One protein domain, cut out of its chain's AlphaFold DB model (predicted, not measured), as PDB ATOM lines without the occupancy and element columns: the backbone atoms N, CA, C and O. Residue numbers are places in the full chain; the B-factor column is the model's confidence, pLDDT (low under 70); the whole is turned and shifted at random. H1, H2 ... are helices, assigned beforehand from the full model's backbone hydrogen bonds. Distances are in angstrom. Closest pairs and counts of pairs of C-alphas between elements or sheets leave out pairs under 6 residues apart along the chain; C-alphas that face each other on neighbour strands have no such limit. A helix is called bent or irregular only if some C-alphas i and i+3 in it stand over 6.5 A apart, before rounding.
ATOM      1  N   ASP A   6      97.859 131.672  71.776       80.12
ATOM      2  CA  ASP A   6      97.620 130.246  72.048       80.12
ATOM      3  C   ASP A   6      97.347 129.447  70.770       80.12
ATOM      4  O   ASP A   6      97.807 128.314  70.616       80.12
ATOM      5  N   ALA A   7      96.591 130.024  69.829       81.81
ATOM      6  CA  ALA A   7      96.346 129.395  68.538       81.81
ATOM      7  C   ALA A   7      97.634 129.293  67.706       81.81
ATOM      8  O   ALA A   7      97.840 128.275  67.044       81.81
ATOM      9  N   GLN A   8      98.511 130.299  67.777       88.00
ATOM     10  CA  GLN A   8      99.821 130.295  67.119       88.00
ATOM     11  C   GLN A   8     100.771 129.257  67.729       88.00
ATOM     12  O   GLN A   8     101.344 128.461  66.991       88.00
ATOM     13  N   LEU A   9     100.877 129.188  69.060       89.56
ATOM     14  CA  LEU A   9     101.724 128.217  69.764       89.56
ATOM     15  C   LEU A   9     101.280 126.773  69.490       89.56
ATOM     16  O   LEU A   9     102.105 125.927  69.148       89.56
ATOM     17  N   ARG A  10      99.967 126.503  69.530       88.19
ATOM     18  CA  ARG A  10      99.405 125.205  69.108       88.19
ATOM     19  C   ARG A  10      99.620 124.928  67.618       88.19
ATOM     20  O   ARG A  10      99.724 123.779  67.205       88.19
ATOM     21  N   GLY A  11      99.628 125.964  66.781       92.19
ATOM     22  CA  GLY A  11      99.961 125.855  65.362       92.19
ATOM     23  C   GLY A  11     101.404 125.404  65.148       92.19
ATOM     24  O   GLY A  11     101.630 124.454  64.408       92.19
ATOM     25  N   ALA A  12     102.347 126.043  65.839       91.88
ATOM     26  CA  ALA A  12     103.769 125.734  65.766       91.88
ATOM     27  C   ALA A  12     104.083 124.306  66.240       91.88
ATOM     28  O   ALA A  12     104.783 123.581  65.539       91.88
ATOM     29  N   ASP A  13     103.510 123.866  67.365       92.56
ATOM     30  CA  ASP A  13     103.718 122.503  67.879       92.56
ATOM     31  C   ASP A  13     103.221 121.431  66.889       92.56
ATOM     32  O   ASP A  13     103.938 120.476  66.591       92.56
ATOM     33  N   ARG A  14     102.057 121.652  66.257       92.88
ATOM     34  CA  ARG A  14     101.536 120.766  65.195       92.88
ATOM     35  C   ARG A  14     102.418 120.730  63.948       92.88
ATOM     36  O   ARG A  14     102.441 119.722  63.249       92.88
ATOM     37  N   LEU A  15     103.087 121.832  63.606       93.62
ATOM     38  CA  LEU A  15     104.013 121.856  62.470       93.62
ATOM     39  C   LEU A  15     105.277 121.049  62.775       93.62
ATOM     40  O   LEU A  15     105.715 120.297  61.911       93.62
ATOM     41  N   ILE A  16     105.812 121.153  63.996       92.19
ATOM     42  CA  ILE A  16     106.951 120.341  64.449       92.19
ATOM     43  C   ILE A  16     106.594 118.855  64.410       92.19
ATOM     44  O   ILE A  16     107.310 118.079  63.785       92.19
ATOM     45  N   GLU A  17     105.451 118.478  64.987       91.06
ATOM     46  CA  GLU A  17     104.960 117.096  64.969       91.06
ATOM     47  C   GLU A  17     104.849 116.554  63.537       91.06
ATOM     48  O   GLU A  17     105.324 115.461  63.240       91.06
ATOM     49  N   LYS A  18     104.300 117.349  62.607       92.12
ATOM     50  CA  LYS A  18     104.224 116.954  61.196       92.12
ATOM     51  C   LYS A  18     105.595 116.725  60.574       92.12
ATOM     52  O   LYS A  18     105.731 115.794  59.786       92.12
ATOM     53  N   VAL A  19     106.589 117.559  60.871       89.94
ATOM     54  CA  VAL A  19     107.950 117.380  60.341       89.94
ATOM     55  C   VAL A  19     108.567 116.090  60.882       89.94
ATOM     56  O   VAL A  19     109.106 115.314  60.096       89.94
ATOM     57  N   GLU A  20     108.407 115.820  62.179       87.94
ATOM     58  CA  GLU A  20     108.901 114.601  62.835       87.94
ATOM     59  C   GLU A  20     108.297 113.319  62.241       87.94
ATOM     60  O   GLU A  20     108.987 112.309  62.132       87.94
ATOM     61  N   THR A  21     107.028 113.348  61.817       88.50
ATOM     62  CA  THR A  21     106.350 112.165  61.264       88.50
ATOM     63  C   THR A  21     106.482 112.006  59.748       88.50
ATOM     64  O   THR A  21     106.195 110.929  59.232       88.50
ATOM     65  N   SER A  22     106.840 113.065  59.010       82.44
ATOM     66  CA  SER A  22     106.738 113.070  57.536       82.44
ATOM     67  C   SER A  22     108.043 112.754  56.807       82.44
ATOM     68  O   SER A  22     107.995 112.392  55.632       82.44
ATOM     69  N   VAL A  23     109.204 112.922  57.447       81.06
ATOM     70  CA  VAL A  23     110.513 112.793  56.786       81.06
ATOM     71  C   VAL A  23     111.501 112.083  57.717       81.06
ATOM     72  O   VAL A  23     111.525 112.401  58.905       81.06
ATOM     73  N   PRO A  24     112.348 111.159  57.220       87.75
ATOM     74  CA  PRO A  24     113.476 110.655  57.996       87.75
ATOM     75  C   PRO A  24     114.413 111.813  58.351       87.75
ATOM     76  O   PRO A  24     114.977 112.458  57.467       87.75
ATOM     77  N   LEU A  25     114.557 112.093  59.642       90.00
ATOM     78  CA  LEU A  25     115.410 113.168  60.131       90.00
ATOM     79  C   LEU A  25     116.843 112.674  60.331       90.00
ATOM     80  O   LEU A  25     117.073 111.533  60.733       90.00
ATOM     81  N   THR A  26     117.809 113.561  60.094       94.31
ATOM     82  CA  THR A  26     119.156 113.378  60.639       94.31
ATOM     83  C   THR A  26     119.114 113.539  62.160       94.31
ATOM     84  O   THR A  26     118.209 114.175  62.702       94.31
ATOM     85  N   GLU A  27     120.108 112.989  62.857       91.69
ATOM     86  CA  GLU A  27     120.228 113.121  64.315       91.69
ATOM     87  C   GLU A  27     120.267 114.595  64.755       91.69
ATOM     88  O   GLU A  27     119.517 115.001  65.642       91.69
ATOM     89  N   GLU A  28     121.037 115.425  64.047       93.31
ATOM     90  CA  GLU A  28     121.120 116.872  64.285       93.31
ATOM     91  C   GLU A  28     119.761 117.574  64.109       93.31
ATOM     92  O   GLU A  28     119.354 118.386  64.943       93.31
ATOM     93  N   ALA A  29     119.006 117.240  63.056       90.94
ATOM     94  CA  ALA A  29     117.685 117.824  62.826       90.94
ATOM     95  C   ALA A  29     116.674 117.403  63.906       90.94
ATOM     96  O   ALA A  29     115.862 118.222  64.346       90.94
ATOM     97  N   ALA A  30     116.738 116.151  64.369       90.56
ATOM     98  CA  ALA A  30     115.900 115.658  65.459       90.56
ATOM     99  C   ALA A  30     116.207 116.368  66.791       90.56
ATOM    100  O   ALA A  30     115.289 116.720  67.543       90.56
ATOM    101  N   GLU A  31     117.483 116.647  67.073       92.94
ATOM    102  CA  GLU A  31     117.888 117.409  68.255       92.94
ATOM    103  C   GLU A  31     117.389 118.864  68.193       92.94
ATOM    104  O   GLU A  31     116.819 119.373  69.166       92.94
ATOM    105  N   LEU A  32     117.522 119.526  67.038       94.19
ATOM    106  CA  LEU A  32     117.019 120.889  66.834       94.19
ATOM    107  C   LEU A  32     115.500 120.984  67.036       94.19
ATOM    108  O   LEU A  32     115.038 121.900  67.720       94.19
ATOM    109  N   LEU A  33     114.721 120.033  66.509       93.31
ATOM    110  CA  LEU A  33     113.265 119.996  66.709       93.31
ATOM    111  C   LEU A  33     112.892 119.750  68.174       93.31
ATOM    112  O   LEU A  33     112.019 120.437  68.712       93.31
ATOM    113  N   THR A  34     113.614 118.860  68.858       91.25
ATOM    114  CA  THR A  34     113.444 118.631  70.302       91.25
ATOM    115  C   THR A  34     113.675 119.919  71.094       91.25
ATOM    116  O   THR A  34     112.884 120.276  71.976       91.25
ATOM    117  N   ASN A  35     114.741 120.654  70.777       92.56
ATOM    118  CA  ASN A  35     115.055 121.920  71.430       92.56
ATOM    119  C   ASN A  35     114.024 123.010  71.102       92.56
ATOM    120  O   ASN A  35     113.578 123.715  72.011       92.56
ATOM    121  N   ALA A  36     113.563 123.101  69.853       92.75
ATOM    122  CA  ALA A  36     112.495 124.015  69.453       92.75
ATOM    123  C   ALA A  36     111.190 123.738  70.220       92.75
ATOM    124  O   ALA A  36     110.585 124.663  70.766       92.75
ATOM    125  N   ARG A  37     110.797 122.465  70.359       91.88
ATOM    126  CA  ARG A  37     109.622 122.055  71.143       91.88
ATOM    127  C   ARG A  37     109.772 122.434  72.619       91.88
ATOM    128  O   ARG A  37     108.849 122.996  73.209       91.88
ATOM    129  N   ARG A  38     110.948 122.213  73.220       91.62
ATOM    130  CA  ARG A  38     111.241 122.643  74.604       91.62
ATOM    131  C   ARG A  38     111.091 124.156  74.779       91.62
ATOM    132  O   ARG A  38     110.518 124.591  75.779       91.62
ATOM    133  N   LEU A  39     111.581 124.951  73.828       91.88
ATOM    134  CA  LEU A  39     111.431 126.408  73.848       91.88
ATOM    135  C   LEU A  39     109.963 126.825  73.719       91.88
ATOM    136  O   LEU A  39     109.503 127.631  74.524       91.88
ATOM    137  N   LEU A  40     109.204 126.227  72.795       92.38
ATOM    138  CA  LEU A  40     107.768 126.495  72.646       92.38
ATOM    139  C   LEU A  40     106.985 126.177  73.922       92.38
ATOM    140  O   LEU A  40     106.155 126.981  74.339       92.38
ATOM    141  N   VAL A  41     107.278 125.058  74.588       88.94
ATOM    142  CA  VAL A  41     106.646 124.707  75.871       88.94
ATOM    143  C   VAL A  41     106.976 125.735  76.953       88.94
ATOM    144  O   VAL A  41     106.096 126.109  77.727       88.94
ATOM    145  N   ARG A  42     108.225 126.218  77.026       87.50
ATOM    146  CA  ARG A  42     108.611 127.269  77.982       87.50
ATOM    147  C   ARG A  42     107.883 128.583  77.699       87.50
ATOM    148  O   ARG A  42     107.327 129.159  78.631       87.50
ATOM    149  N   VAL A  43     107.834 129.009  76.436       87.31
ATOM    150  CA  VAL A  43     107.094 130.207  76.011       87.31
ATOM    151  C   VAL A  43     105.613 130.061  76.343       87.31
ATOM    152  O   VAL A  43     105.043 130.959  76.949       87.31
ATOM    153  N   ALA A  44     105.003 128.912  76.042       85.56
ATOM    154  CA  ALA A  44     103.606 128.652  76.366       85.56
ATOM    155  C   ALA A  44     103.347 128.723  77.874       85.56
ATOM    156  O   ALA A  44     102.384 129.358  78.290       85.56
ATOM    157  N   LYS A  45     104.201 128.120  78.707       83.31
ATOM    158  CA  LYS A  45     104.056 128.186  80.170       83.31
ATOM    159  C   LYS A  45     104.179 129.611  80.703       83.31
ATOM    160  O   LYS A  45     103.336 130.022  81.493       83.31
ATOM    161  N   SER A  46     105.192 130.355  80.256       79.88
ATOM    162  CA  SER A  46     105.368 131.765  80.621       79.88
ATOM    163  C   SER A  46     104.147 132.586  80.197       79.88
ATOM    164  O   SER A  46     103.570 133.299  81.009       79.88
ATOM    165  N   TRP A  47     103.661 132.381  78.972       81.88
ATOM    166  CA  TRP A  47     102.476 133.049  78.443       81.88
ATOM    167  C   TRP A  47     101.203 132.766  79.253       81.88
ATOM    168  O   TRP A  47     100.469 133.691  79.592       81.88
ATOM    169  N   HIS A  48     100.964 131.506  79.632       80.44
ATOM    170  CA  HIS A  48      99.810 131.134  80.459       80.44
ATOM    171  C   HIS A  48      99.868 131.746  81.864       80.44
ATOM    172  O   HIS A  48      98.819 131.987  82.454       80.44
ATOM    173  N   ALA A  49     101.063 132.016  82.400       81.62
ATOM    174  CA  ALA A  49     101.216 132.699  83.682       81.62
ATOM    175  C   ALA A  49     100.917 134.209  83.593       81.62
ATOM    176  O   ALA A  49     100.507 134.810  84.586       81.62
ATOM    177  N   LEU A  50     101.059 134.823  82.412       84.31
ATOM    178  CA  LEU A  50     100.839 136.261  82.224       84.31
ATOM    179  C   LEU A  50      99.361 136.666  82.289       84.31
ATOM    180  O   LEU A  50      99.064 137.728  82.832       84.31
ATOM    181  N   VAL A  51      98.431 135.845  81.779       83.81
ATOM    182  CA  VAL A  51      96.980 136.134  81.858       83.81
ATOM    183  C   VAL A  51      96.533 136.392  83.306       83.81
ATOM    184  O   VAL A  51      96.094 137.511  83.588       83.81
ATOM    185  N   PRO A  52      96.653 135.426  84.244       86.69
ATOM    186  CA  PRO A  52      96.160 135.616  85.605       86.69
ATOM    187  C   PRO A  52      96.908 136.734  86.334       86.69
ATOM    188  O   PRO A  52      96.306 137.439  87.148       86.69
ATOM    189  N   PHE A  53      98.193 136.941  86.021       88.62
ATOM    190  CA  PHE A  53      98.958 138.061  86.555       88.62
ATOM    191  C   PHE A  53      98.355 139.404  86.129       88.62
ATOM    192  O   PHE A  53      97.970 140.193  86.990       88.62
ATOM    193  N   TYR A  54      98.210 139.663  84.824       89.75
ATOM    194  CA  TYR A  54      97.699 140.950  84.350       89.75
ATOM    195  C   TYR A  54      96.232 141.174  84.714       89.75
ATOM    196  O   TYR A  54      95.845 142.313  84.967       89.75
ATOM    197  N   GLU A  55      95.405 140.131  84.788       89.81
ATOM    198  CA  GLU A  55      94.042 140.258  85.314       89.81
ATOM    199  C   GLU A  55      94.035 140.712  86.775       89.81
ATOM    200  O   GLU A  55      93.315 141.650  87.132       89.81
ATOM    201  N   SER A  56      94.841 140.060  87.616       91.19
ATOM    202  CA  SER A  56      94.963 140.383  89.037       91.19
ATOM    203  C   SER A  56      95.542 141.783  89.251       91.19
ATOM    204  O   SER A  56      94.999 142.567  90.034       91.19
ATOM    205  N   ASP A  57      96.605 142.131  88.524       93.44
ATOM    206  CA  ASP A  57      97.277 143.423  88.640       93.44
ATOM    207  C   ASP A  57      96.388 144.569  88.145       93.44
ATOM    208  O   ASP A  57      96.227 145.567  88.845       93.44
ATOM    209  N   ASN A  58      95.715 144.402  87.000       93.50
ATOM    210  CA  ASN A  58      94.757 145.392  86.503       93.50
ATOM    211  C   ASN A  58      93.614 145.613  87.497       93.50
ATOM    212  O   ASN A  58      93.259 146.756  87.772       93.50
ATOM    213  N   ARG A  59      93.055 144.538  88.069       93.56
ATOM    214  CA  ARG A  59      91.986 144.638  89.075       93.56
ATOM    215  C   ARG A  59      92.460 145.367  90.329       93.56
ATOM    216  O   ARG A  59      91.745 146.228  90.832       93.56
ATOM    217  N   ALA A  60      93.659 145.047  90.809       94.94
ATOM    218  CA  ALA A  60      94.248 145.703  91.970       94.94
ATOM    219  C   ALA A  60      94.505 147.195  91.719       94.94
ATOM    220  O   ALA A  60      94.179 148.015  92.571       94.94
ATOM    221  N   MET A  61      95.027 147.555  90.543       95.44
ATOM    222  CA  MET A  61      95.297 148.951  90.193       95.44
ATOM    223  C   MET A  61      94.005 149.761  90.010       95.44
ATOM    224  O   MET A  61      93.933 150.904  90.450       95.44
ATOM    225  N   ILE A  62      92.957 149.163  89.432       95.19
ATOM    226  CA  ILE A  62      91.620 149.777  89.359       95.19
ATOM    227  C   ILE A  62      91.052 150.008  90.767       95.19
ATOM    228  O   ILE A  62      90.547 151.092  91.041       95.19
ATOM    229  N   GLY A  63      91.172 149.022  91.665       95.62
ATOM    230  CA  GLY A  63      90.759 149.164  93.066       95.62
ATOM    231  C   GLY A  63      91.492 150.304  93.776       95.62
ATOM    232  O   GLY A  63      90.851 151.174  94.358       95.62
ATOM    233  N   LEU A  64      92.820 150.362  93.625       96.75
ATOM    234  CA  LEU A  64      93.654 151.447  94.144       96.75
ATOM    235  C   LEU A  64      93.187 152.819  93.641       96.75
ATOM    236  O   LEU A  64      93.096 153.763  94.421       96.75
ATOM    237  N   PHE A  65      92.879 152.955  92.350       96.81
ATOM    238  CA  PHE A  65      92.381 154.226  91.827       96.81
ATOM    239  C   PHE A  65      91.017 154.614  92.390       96.81
ATOM    240  O   PHE A  65      90.790 155.802  92.598       96.81
ATOM    241  N   GLY A  66      90.148 153.648  92.695       94.81
ATOM    242  CA  GLY A  66      88.895 153.912  93.404       94.81
ATOM    243  C   GLY A  66      89.132 154.532  94.785       94.81
ATOM    244  O   GLY A  66      88.470 155.502  95.147       94.81
ATOM    245  N   GLU A  67      90.129 154.037  95.521       94.50
ATOM    246  CA  GLU A  67      90.512 154.583  96.831       94.50
ATOM    247  C   GLU A  67      91.181 155.962  96.730       94.50
ATOM    248  O   GLU A  67      90.980 156.818  97.590       94.50
ATOM    249  N   VAL A  68      91.956 156.207  95.669       95.06
ATOM    250  CA  VAL A  68      92.684 157.471  95.458       95.06
ATOM    251  C   VAL A  68      91.818 158.555  94.793       95.06
ATOM    252  O   VAL A  68      92.098 159.747  94.944       95.06
ATOM    253  N   SER A  69      90.742 158.183  94.093       94.44
ATOM    254  CA  SER A  69      89.880 159.108  93.338       94.44
ATOM    255  C   SER A  69      89.316 160.289  94.136       94.44
ATOM    256  O   SER A  69      89.197 161.357  93.537       94.44
ATOM    257  N   PRO A  70      88.976 160.187  95.434       93.81
ATOM    258  CA  PRO A  70      88.507 161.347  96.197       93.81
ATOM    259  C   PRO A  70      89.540 162.479  96.298       93.81
ATOM    260  O   PRO A  70      89.184 163.624  96.565       93.81
ATOM    261  N   VAL A  71      90.823 162.163  96.102       94.06
ATOM    262  CA  VAL A  71      91.953 163.085  96.271       94.06
ATOM    263  C   VAL A  71      92.480 163.598  94.924       94.06
ATOM    264  O   VAL A  71      93.200 164.597  94.880       94.06
ATOM    265  N   VAL A  72      92.117 162.941  93.819       93.06
ATOM    266  CA  VAL A  72      92.569 163.274  92.463       93.06
ATOM    267  C   VAL A  72      91.356 163.528  91.565       93.06
ATOM    268  O   VAL A  72      90.647 162.578  91.226       93.06
ATOM    269  N   PRO A  73      91.118 164.786  91.150       89.50
ATOM    270  CA  PRO A  73      90.021 165.123  90.250       89.50
ATOM    271  C   PRO A  73      90.061 164.300  88.961       89.50
ATOM    272  O   PRO A  73      91.134 164.003  88.442       89.50
ATOM    273  N   ASP A  74      88.881 163.939  88.455       91.50
ATOM    274  CA  ASP A  74      88.675 163.228  87.185       91.50
ATOM    275  C   ASP A  74      89.323 161.835  87.062       91.50
ATOM    276  O   ASP A  74      89.171 161.184  86.023       91.50
ATOM    277  N   LEU A  75      89.976 161.328  88.117       93.75
ATOM    278  CA  LEU A  75      90.664 160.036  88.089       93.75
ATOM    279  C   LEU A  75      89.713 158.894  87.720       93.75
ATOM    280  O   LEU A  75      90.031 158.102  86.834       93.75
ATOM    281  N   GLN A  76      88.527 158.841  88.332       93.75
ATOM    282  CA  GLN A  76      87.543 157.804  88.020       93.75
ATOM    283  C   GLN A  76      87.149 157.817  86.534       93.75
ATOM    284  O   GLN A  76      87.147 156.774  85.885       93.75
ATOM    285  N   SER A  77      86.924 158.997  85.953       92.69
ATOM    286  CA  SER A  77      86.595 159.152  84.531       92.69
ATOM    287  C   SER A  77      87.737 158.714  83.603       92.69
ATOM    288  O   SER A  77      87.502 158.286  82.471       92.69
ATOM    289  N   GLU A  78      88.997 158.851  84.024       93.62
ATOM    290  CA  GLU A  78      90.148 158.314  83.284       93.62
ATOM    291  C   GLU A  78      90.235 156.786  83.386       93.62
ATOM    292  O   GLU A  78      90.460 156.122  82.371       93.62
ATOM    293  N   VAL A  79      89.980 156.218  84.566       93.31
ATOM    294  CA  VAL A  79      89.916 154.762  84.771       93.31
ATOM    295  C   VAL A  79      88.801 154.139  83.935       93.31
ATOM    296  O   VAL A  79      89.021 153.133  83.255       93.31
ATOM    297  N   ASP A  80      87.622 154.754  83.910       91.94
ATOM    298  CA  ASP A  80      86.479 154.279  83.132       91.94
ATOM    299  C   ASP A  80      86.797 154.267  81.632       91.94
ATOM    300  O   ASP A  80      86.473 153.305  80.935       91.94
ATOM    301  N   ARG A  81      87.524 155.273  81.124       91.00
ATOM    302  CA  ARG A  81      87.990 155.309  79.724       91.00
ATOM    303  C   ARG A  81      88.950 154.163  79.392       91.00
ATOM    304  O   ARG A  81      88.860 153.588  78.310       91.00
ATOM    305  N   VAL A  82      89.845 153.804  80.312       88.75
ATOM    306  CA  VAL A  82      90.799 152.694  80.125       88.75
ATOM    307  C   VAL A  82      90.109 151.324  80.226       88.75
ATOM    308  O   VAL A  82      90.459 150.376  79.515       88.75
ATOM    309  N   THR A  83      89.110 151.192  81.097       85.94
ATOM    310  CA  THR A  83      88.442 149.909  81.358       85.94
ATOM    311  C   THR A  83      87.331 149.596  80.354       85.94
ATOM    312  O   THR A  83      87.259 148.460  79.883       85.94
ATOM    313  N   SER A  84      86.535 150.587  79.943       80.50
ATOM    314  CA  SER A  84      85.421 150.433  78.987       80.50
ATOM    315  C   SER A  84      85.858 150.062  77.564       80.50
ATOM    316  O   SER A  84      85.087 149.472  76.810       80.50
ATOM    317  N   ALA A  85      87.111 150.335  77.199       64.75
ATOM    318  CA  ALA A  85      87.620 150.115  75.849       64.75
ATOM    319  C   ALA A  85      87.795 148.634  75.446       64.75
ATOM    320  O   ALA A  85      88.061 148.373  74.273       64.75
ATOM    321  N   CYS A  86      87.685 147.653  76.358       56.25
ATOM    322  CA  CYS A  86      87.957 146.244  76.029       56.25
ATOM    323  C   CYS A  86      87.284 145.219  76.965       56.25
ATOM    324  O   CYS A  86      87.582 145.163  78.158       56.25
ATOM    325  N   SER A  87      86.489 144.290  76.429       59.16
ATOM    326  CA  SER A  87      86.208 143.017  77.113       59.16
ATOM    327  C   SER A  87      87.439 142.112  76.957       59.16
ATOM    328  O   SER A  87      87.565 141.368  75.986       59.16
ATOM    329  N   ALA A  88      88.426 142.282  77.834       60.16
ATOM    330  CA  ALA A  88      89.747 141.687  77.666       60.16
ATOM    331  C   ALA A  88      89.774 140.226  78.143       60.16
ATOM    332  O   ALA A  88      89.800 139.984  79.344       60.16
ATOM    333  N   THR A  89      89.800 139.277  77.208       66.62
ATOM    334  CA  THR A  89      90.148 137.862  77.460       66.62
ATOM    335  C   THR A  89      91.507 137.468  76.875       66.62
ATOM    336  O   THR A  89      91.981 136.369  77.139       66.62
ATOM    337  N   ASP A  90      92.149 138.344  76.092       75.06
ATOM    338  CA  ASP A  90      93.469 138.095  75.500       75.06
ATOM    339  C   ASP A  90      94.582 138.840  76.253       75.06
ATOM    340  O   ASP A  90      94.406 139.985  76.684       75.06
ATOM    341  N   VAL A  91      95.754 138.203  76.366       79.69
ATOM    342  CA  VAL A  91      96.936 138.748  77.055       79.69
ATOM    343  C   VAL A  91      97.345 140.082  76.460       79.69
ATOM    344  O   VAL A  91      97.631 141.000  77.215       79.69
ATOM    345  N   ILE A  92      97.342 140.237  75.132       82.19
ATOM    346  CA  ILE A  92      97.772 141.490  74.487       82.19
ATOM    347  C   ILE A  92      96.922 142.658  74.991       82.19
ATOM    348  O   ILE A  92      97.435 143.724  75.334       82.19
ATOM    349  N   THR A  93      95.611 142.445  75.084       84.81
ATOM    350  CA  THR A  93      94.680 143.437  75.611       84.81
ATOM    351  C   THR A  93      94.909 143.701  77.097       84.81
ATOM    352  O   THR A  93      94.906 144.861  77.516       84.81
ATOM    353  N   LEU A  94      95.126 142.654  77.898       87.75
ATOM    354  CA  LEU A  94      95.405 142.777  79.330       87.75
ATOM    355  C   LEU A  94      96.715 143.530  79.603       87.75
ATOM    356  O   LEU A  94      96.727 144.420  80.455       87.75
ATOM    357  N   THR A  95      97.776 143.238  78.848       88.12
ATOM    358  CA  THR A  95      99.076 143.916  78.918       88.12
ATOM    359  C   THR A  95      98.949 145.381  78.522       88.12
ATOM    360  O   THR A  95      99.427 146.251  79.246       88.12
ATOM    361  N   LYS A  96      98.246 145.679  77.421       89.31
ATOM    362  CA  LYS A  96      98.021 147.059  76.972       89.31
ATOM    363  C   LYS A  96      97.235 147.870  77.999       89.31
ATOM    364  O   LYS A  96      97.601 149.000  78.303       89.31
ATOM    365  N   ARG A  97      96.178 147.290  78.577       90.94
ATOM    366  CA  ARG A  97      95.448 147.924  79.683       90.94
ATOM    367  C   ARG A  97      96.373 148.179  80.869       90.94
ATOM    368  O   ARG A  97      96.330 149.256  81.450       90.94
ATOM    369  N   ASN A  98      97.207 147.206  81.221       93.25
ATOM    370  CA  ASN A  98      98.133 147.339  82.336       93.25
ATOM    371  C   ASN A  98      99.142 148.473  82.128       93.25
ATOM    372  O   ASN A  98      99.452 149.204  83.064       93.25
ATOM    373  N   GLU A  99      99.640 148.638  80.907       93.31
ATOM    374  CA  GLU A  99     100.502 149.755  80.524       93.31
ATOM    375  C   GLU A  99      99.777 151.101  80.664       93.31
ATOM    376  O   GLU A  99     100.273 151.994  81.345       93.31
ATOM    377  N   GLN A 100      98.552 151.214  80.146       94.75
ATOM    378  CA  GLN A 100      97.737 152.429  80.279       94.75
ATOM    379  C   GLN A 100      97.437 152.784  81.744       94.75
ATOM    380  O   GLN A 100      97.511 153.951  82.134       94.75
ATOM    381  N   LEU A 101      97.122 151.789  82.579       94.88
ATOM    382  CA  LEU A 101      96.899 152.002  84.010       94.88
ATOM    383  C   LEU A 101      98.204 152.412  84.723       94.88
ATOM    384  O   LEU A 101      98.175 153.291  85.579       94.88
ATOM    385  N   ARG A 102      99.364 151.860  84.341       95.31
ATOM    386  CA  ARG A 102     100.675 152.289  84.873       95.31
ATOM    387  C   ARG A 102     101.023 153.726  84.502       95.31
ATOM    388  O   ARG A 102     101.561 154.465  85.332       95.31
ATOM    389  N   GLU A 103     100.748 154.125  83.266       95.56
ATOM    390  CA  GLU A 103     100.920 155.510  82.827       95.56
ATOM    391  C   GLU A 103     100.039 156.447  83.656       95.56
ATOM    392  O   GLU A 103     100.520 157.467  84.158       95.56
ATOM    393  N   LEU A 104      98.776 156.065  83.873       95.81
ATOM    394  CA  LEU A 104      97.854 156.792  84.740       95.81
ATOM    395  C   LEU A 104      98.381 156.886  86.178       95.81
ATOM    396  O   LEU A 104      98.425 157.981  86.735       95.81
ATOM    397  N   LEU A 105      98.870 155.784  86.754       96.50
ATOM    398  CA  LEU A 105      99.445 155.761  88.104       96.50
ATOM    399  C   LEU A 105     100.640 156.712  88.214       96.50
ATOM    400  O   LEU A 105     100.756 157.474  89.172       96.50
ATOM    401  N   SER A 106     101.500 156.717  87.197       96.06
ATOM    402  CA  SER A 106     102.656 157.611  87.129       96.06
ATOM    403  C   SER A 106     102.242 159.085  87.084       96.06
ATOM    404  O   SER A 106     102.908 159.924  87.693       96.06
ATOM    405  N   ARG A 107     101.139 159.420  86.398       95.56
ATOM    406  CA  ARG A 107     100.569 160.778  86.425       95.56
ATOM    407  C   ARG A 107      99.992 161.112  87.795       95.56
ATOM    408  O   ARG A 107     100.337 162.160  88.332       95.56
ATOM    409  N   VAL A 108      99.190 160.215  88.369       95.62
ATOM    410  CA  VAL A 108      98.576 160.365  89.698       95.62
ATOM    411  C   VAL A 108      99.631 160.693  90.752       95.62
ATOM    412  O   VAL A 108      99.503 161.699  91.443       95.62
ATOM    413  N   ILE A 109     100.723 159.926  90.812       95.38
ATOM    414  CA  ILE A 109     101.820 160.145  91.770       95.38
ATOM    415  C   ILE A 109     102.367 161.581  91.702       95.38
ATOM    416  O   ILE A 109     102.690 162.162  92.738       95.38
ATOM    417  N   ARG A 110     102.459 162.170  90.502       94.31
ATOM    418  CA  ARG A 110     103.003 163.525  90.298       94.31
ATOM    419  C   ARG A 110     102.052 164.637  90.733       94.31
ATOM    420  O   ARG A 110     102.526 165.717  91.064       94.31
ATOM    421  N   ILE A 111     100.745 164.390  90.699       94.50
ATOM    422  CA  ILE A 111      99.714 165.405  90.967       94.50
ATOM    423  C   ILE A 111      99.082 165.274  92.355       94.50
ATOM    424  O   ILE A 111      98.212 166.071  92.702       94.50
ATOM    425  N   LEU A 112      99.502 164.289  93.157       94.00
ATOM    426  CA  LEU A 112      98.978 164.110  94.507       94.00
ATOM    427  C   LEU A 112      99.227 165.352  95.376       94.00
ATOM    428  O   LEU A 112     100.367 165.825  95.465       94.00
ATOM    429  N   PRO A 113      98.206 165.845  96.096       92.50
ATOM    430  CA  PRO A 113      98.355 167.008  96.954       92.50
ATOM    431  C   PRO A 113      99.273 166.712  98.149       92.50
ATOM    432  O   PRO A 113      99.461 165.567  98.571       92.50
ATOM    433  N   SER A 114      99.848 167.755  98.742       93.62
ATOM    434  CA  SER A 114     100.634 167.657  99.987       93.62
ATOM    435  C   SER A 114      99.762 167.717 101.251       93.62
ATOM    436  O   SER A 114     100.249 168.019 102.335       93.62
ATOM    437  N   THR A 115      98.460 167.464 101.113       95.56
ATOM    438  CA  THR A 115      97.506 167.389 102.227       95.56
ATOM    439  C   THR A 115      97.616 166.039 102.947       95.56
ATOM    440  O   THR A 115      98.162 165.094 102.374       95.56
ATOM    441  N   PRO A 116      97.060 165.897 104.167       96.19
ATOM    442  CA  PRO A 116      96.997 164.605 104.857       96.19
ATOM    443  C   PRO A 116      96.385 163.487 103.999       96.19
ATOM    444  O   PRO A 116      96.996 162.433 103.857       96.19
ATOM    445  N   ALA A 117      95.272 163.763 103.307       93.19
ATOM    446  CA  ALA A 117      94.647 162.821 102.374       93.19
ATOM    447  C   ALA A 117      95.579 162.427 101.210       93.19
ATOM    448  O   ALA A 117      95.624 161.274 100.791       93.19
ATOM    449  N   GLY A 118      96.385 163.368 100.704       95.19
ATOM    450  CA  GLY A 118      97.425 163.058  99.724       95.19
ATOM    451  C   GLY A 118      98.578 162.232 100.306       95.19
ATOM    452  O   GLY A 118      99.188 161.440  99.592       95.19
ATOM    453  N   GLY A 119      98.895 162.392 101.592       95.69
ATOM    454  CA  GLY A 119      99.841 161.541 102.320       95.69
ATOM    455  C   GLY A 119      99.346 160.099 102.446       95.69
ATOM    456  O   GLY A 119     100.083 159.170 102.125       95.69
ATOM    457  N   GLU A 120      98.081 159.914 102.820       96.44
ATOM    458  CA  GLU A 120      97.424 158.601 102.875       96.44
ATOM    459  C   GLU A 120      97.404 157.923 101.498       96.44
ATOM    460  O   GLU A 120      97.820 156.771 101.371       96.44
ATOM    461  N   ALA A 121      97.049 158.663 100.442       96.31
ATOM    462  CA  ALA A 121      97.089 158.159  99.070       96.31
ATOM    463  C   ALA A 121      98.500 157.708  98.641       96.31
ATOM    464  O   ALA A 121      98.647 156.668  97.997       96.31
ATOM    465  N   ARG A 122      99.563 158.437  99.022       97.12
ATOM    466  CA  ARG A 122     100.952 158.005  98.760       97.12
ATOM    467  C   ARG A 122     101.282 156.697  99.473       97.12
ATOM    468  O   ARG A 122     101.936 155.847  98.872       97.12
ATOM    469  N   THR A 123     100.826 156.522 100.711       96.88
ATOM    470  CA  THR A 123     101.007 155.274 101.466       96.88
ATOM    471  C   THR A 123     100.329 154.097 100.766       96.88
ATOM    472  O   THR A 123     100.965 153.062 100.575       96.88
ATOM    473  N   LEU A 124      99.078 154.265 100.320       96.69
ATOM    474  CA  LEU A 124      98.339 153.233  99.581       96.69
ATOM    475  C   LEU A 124      99.047 152.851  98.275       96.69
ATOM    476  O   LEU A 124      99.259 151.669  97.999       96.69
ATOM    477  N   ILE A 125      99.485 153.848  97.500       96.62
ATOM    478  CA  ILE A 125     100.254 153.619  96.271       96.62
ATOM    479  C   ILE A 125     101.574 152.903  96.583       96.62
ATOM    480  O   ILE A 125     101.937 151.963  95.881       96.62
ATOM    481  N   GLY A 126     102.284 153.308  97.637       96.44
ATOM    482  CA  GLY A 126     103.526 152.666  98.066       96.44
ATOM    483  C   GLY A 126     103.330 151.190  98.419       96.44
ATOM    484  O   GLY A 126     104.078 150.341  97.938       96.44
ATOM    485  N   ALA A 127     102.288 150.873  99.190       95.62
ATOM    486  CA  ALA A 127     101.934 149.498  99.540       95.62
ATOM    487  C   ALA A 127     101.595 148.656  98.299       95.62
ATOM    488  O   ALA A 127     102.060 147.523  98.169       95.62
ATOM    489  N   TYR A 128     100.842 149.225  97.351       95.44
ATOM    490  CA  TYR A 128     100.555 148.573  96.074       95.44
ATOM    491  C   TYR A 128     101.834 148.271  95.276       95.44
ATOM    492  O   TYR A 128     102.000 147.152  94.789       95.44
ATOM    493  N   LEU A 129     102.754 149.236  95.160       94.94
ATOM    494  CA  LEU A 129     104.004 149.061  94.414       94.94
ATOM    495  C   LEU A 129     104.903 147.984  95.036       94.94
ATOM    496  O   LEU A 129     105.460 147.174  94.298       94.94
ATOM    497  N   LEU A 130     105.000 147.931  96.369       94.38
ATOM    498  CA  LEU A 130     105.746 146.884  97.075       94.38
ATOM    499  C   LEU A 130     105.155 145.495  96.809       94.38
ATOM    500  O   LEU A 130     105.868 144.609  96.345       94.38
ATOM    501  N   ARG A 131     103.835 145.332  96.981       92.50
ATOM    502  CA  ARG A 131     103.130 144.076  96.670       92.50
ATOM    503  C   ARG A 131     103.363 143.634  95.227       92.50
ATOM    504  O   ARG A 131     103.466 142.447  94.932       92.50
ATOM    505  N   ARG A 132     103.381 144.585  94.294       89.38
ATOM    506  CA  ARG A 132     103.567 144.295  92.872       89.38
ATOM    507  C   ARG A 132     104.957 143.741  92.585       89.38
ATOM    508  O   ARG A 132     105.052 142.768  91.856       89.38
ATOM    509  N   ILE A 133     105.999 144.302  93.198       89.00
ATOM    510  CA  ILE A 133     107.374 143.791  93.077       89.00
ATOM    511  C   ILE A 133     107.468 142.342  93.576       89.00
ATOM    512  O   ILE A 133     108.123 141.522  92.945       89.00
ATOM    513  N   GLU A 134     106.782 142.006  94.669       87.62
ATOM    514  CA  GLU A 134     106.780 140.647  95.238       87.62
ATOM    515  C   GLU A 134     106.029 139.616  94.382       87.62
ATOM    516  O   GLU A 134     106.234 138.414  94.539       87.62
ATOM    517  N   THR A 135     105.128 140.072  93.509       83.62
ATOM    518  CA  THR A 135     104.207 139.214  92.743       83.62
ATOM    519  C   THR A 135     104.465 139.230  91.237       83.62
ATOM    520  O   THR A 135     103.794 138.497  90.509       83.62
TER     521      THR A 135
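AT A GLANCE: This is residues 6 to 135 of the 138 residues of an uncharacterized protein of Antricoccus suffuscus (UniProt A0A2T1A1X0). What does the domain look like? It is a rod built along one long helix, H2: H1 folds back beside its first part as a helical hairpin, and H3, H4 and H5 pack round its last part. H2, H3, H4 and H5 make an up-and-down bundle, each running against the one before it in the chain. How is it made up? The 130 printed residues hold five named helices, H1 to H5, and no named strand, class all helix; the whole is extended, with a radius of gyration of the C-alphas of 21.8 A and spans of 73 by 28 by 18 A.

IN THESE COORDINATES: Where are the first helices? H1, residues 6 to 22, begins at C-alpha 6 (97.620, 130.246, 72.048) and is 24.3 A long. H2, residues 27 to 68, is 60.8 A long; it is neither bent nor irregular, but only just: C-alphas 49 and 52 are 6.1 A apart. And the later ones? H3 is residues 75 to 84, 14.2 A, and H4 is residues 91 to 111, 30.2 A. H5, residues 116 to 135, is 29.0 A long and ends at C-alpha 135 (104.207, 139.214, 92.743).

HOW THE PARTS SIT: What does H2 touch? H2 is the hub, touching the four other helices. With residues 30 to 44 alone it touches H1, closest C-alphas Ile 16 and Leu 33 at 6.7 A, opposite ways at a shallow tilt of 8 degrees. What touches its later residues? Residues 50 to 62 alone touch H4, closest C-alphas Val 51 and Val 91 at 5.5 A, the same way at a steep tilt of 41 degrees. Residues 57 to 68 alone touch H5, closest C-alphas Val 68 and Ala 121 at 5.7 A; residues 62 to 66 alone touch H3, closest C-alphas Gly 66 and Gln 76 at 6.8 A. How do H3 and H5 stand to the rest? H3 touches H4, whose residues 97 to 104 alone take part, at Val 82 and Arg 97, closest C-alphas 6.7 A. H4 and H5 are close but not clearly touching, while H1 is apart from H3, H4 and H5. What do the backbones show? Every O i to N i+4 pair is within hydrogen-bond range in H1, H3 and H5; in H2 it is 36 of 38 and in H4 16 of 17.

THE WHOLE: How large is it? The two C-alphas farthest apart, those of Pro 24 and Thr 115, are 73.7 A apart. Are there cuts or long links? The printed part has no cut; the links H1 to H2 and H4 to H5 are tight, and those from H2 to H3 and H3 to H4 are short. Where is confidence low? Residues 85 to 89 are under 70, and the mean pLDDT of the printed part is 90.0.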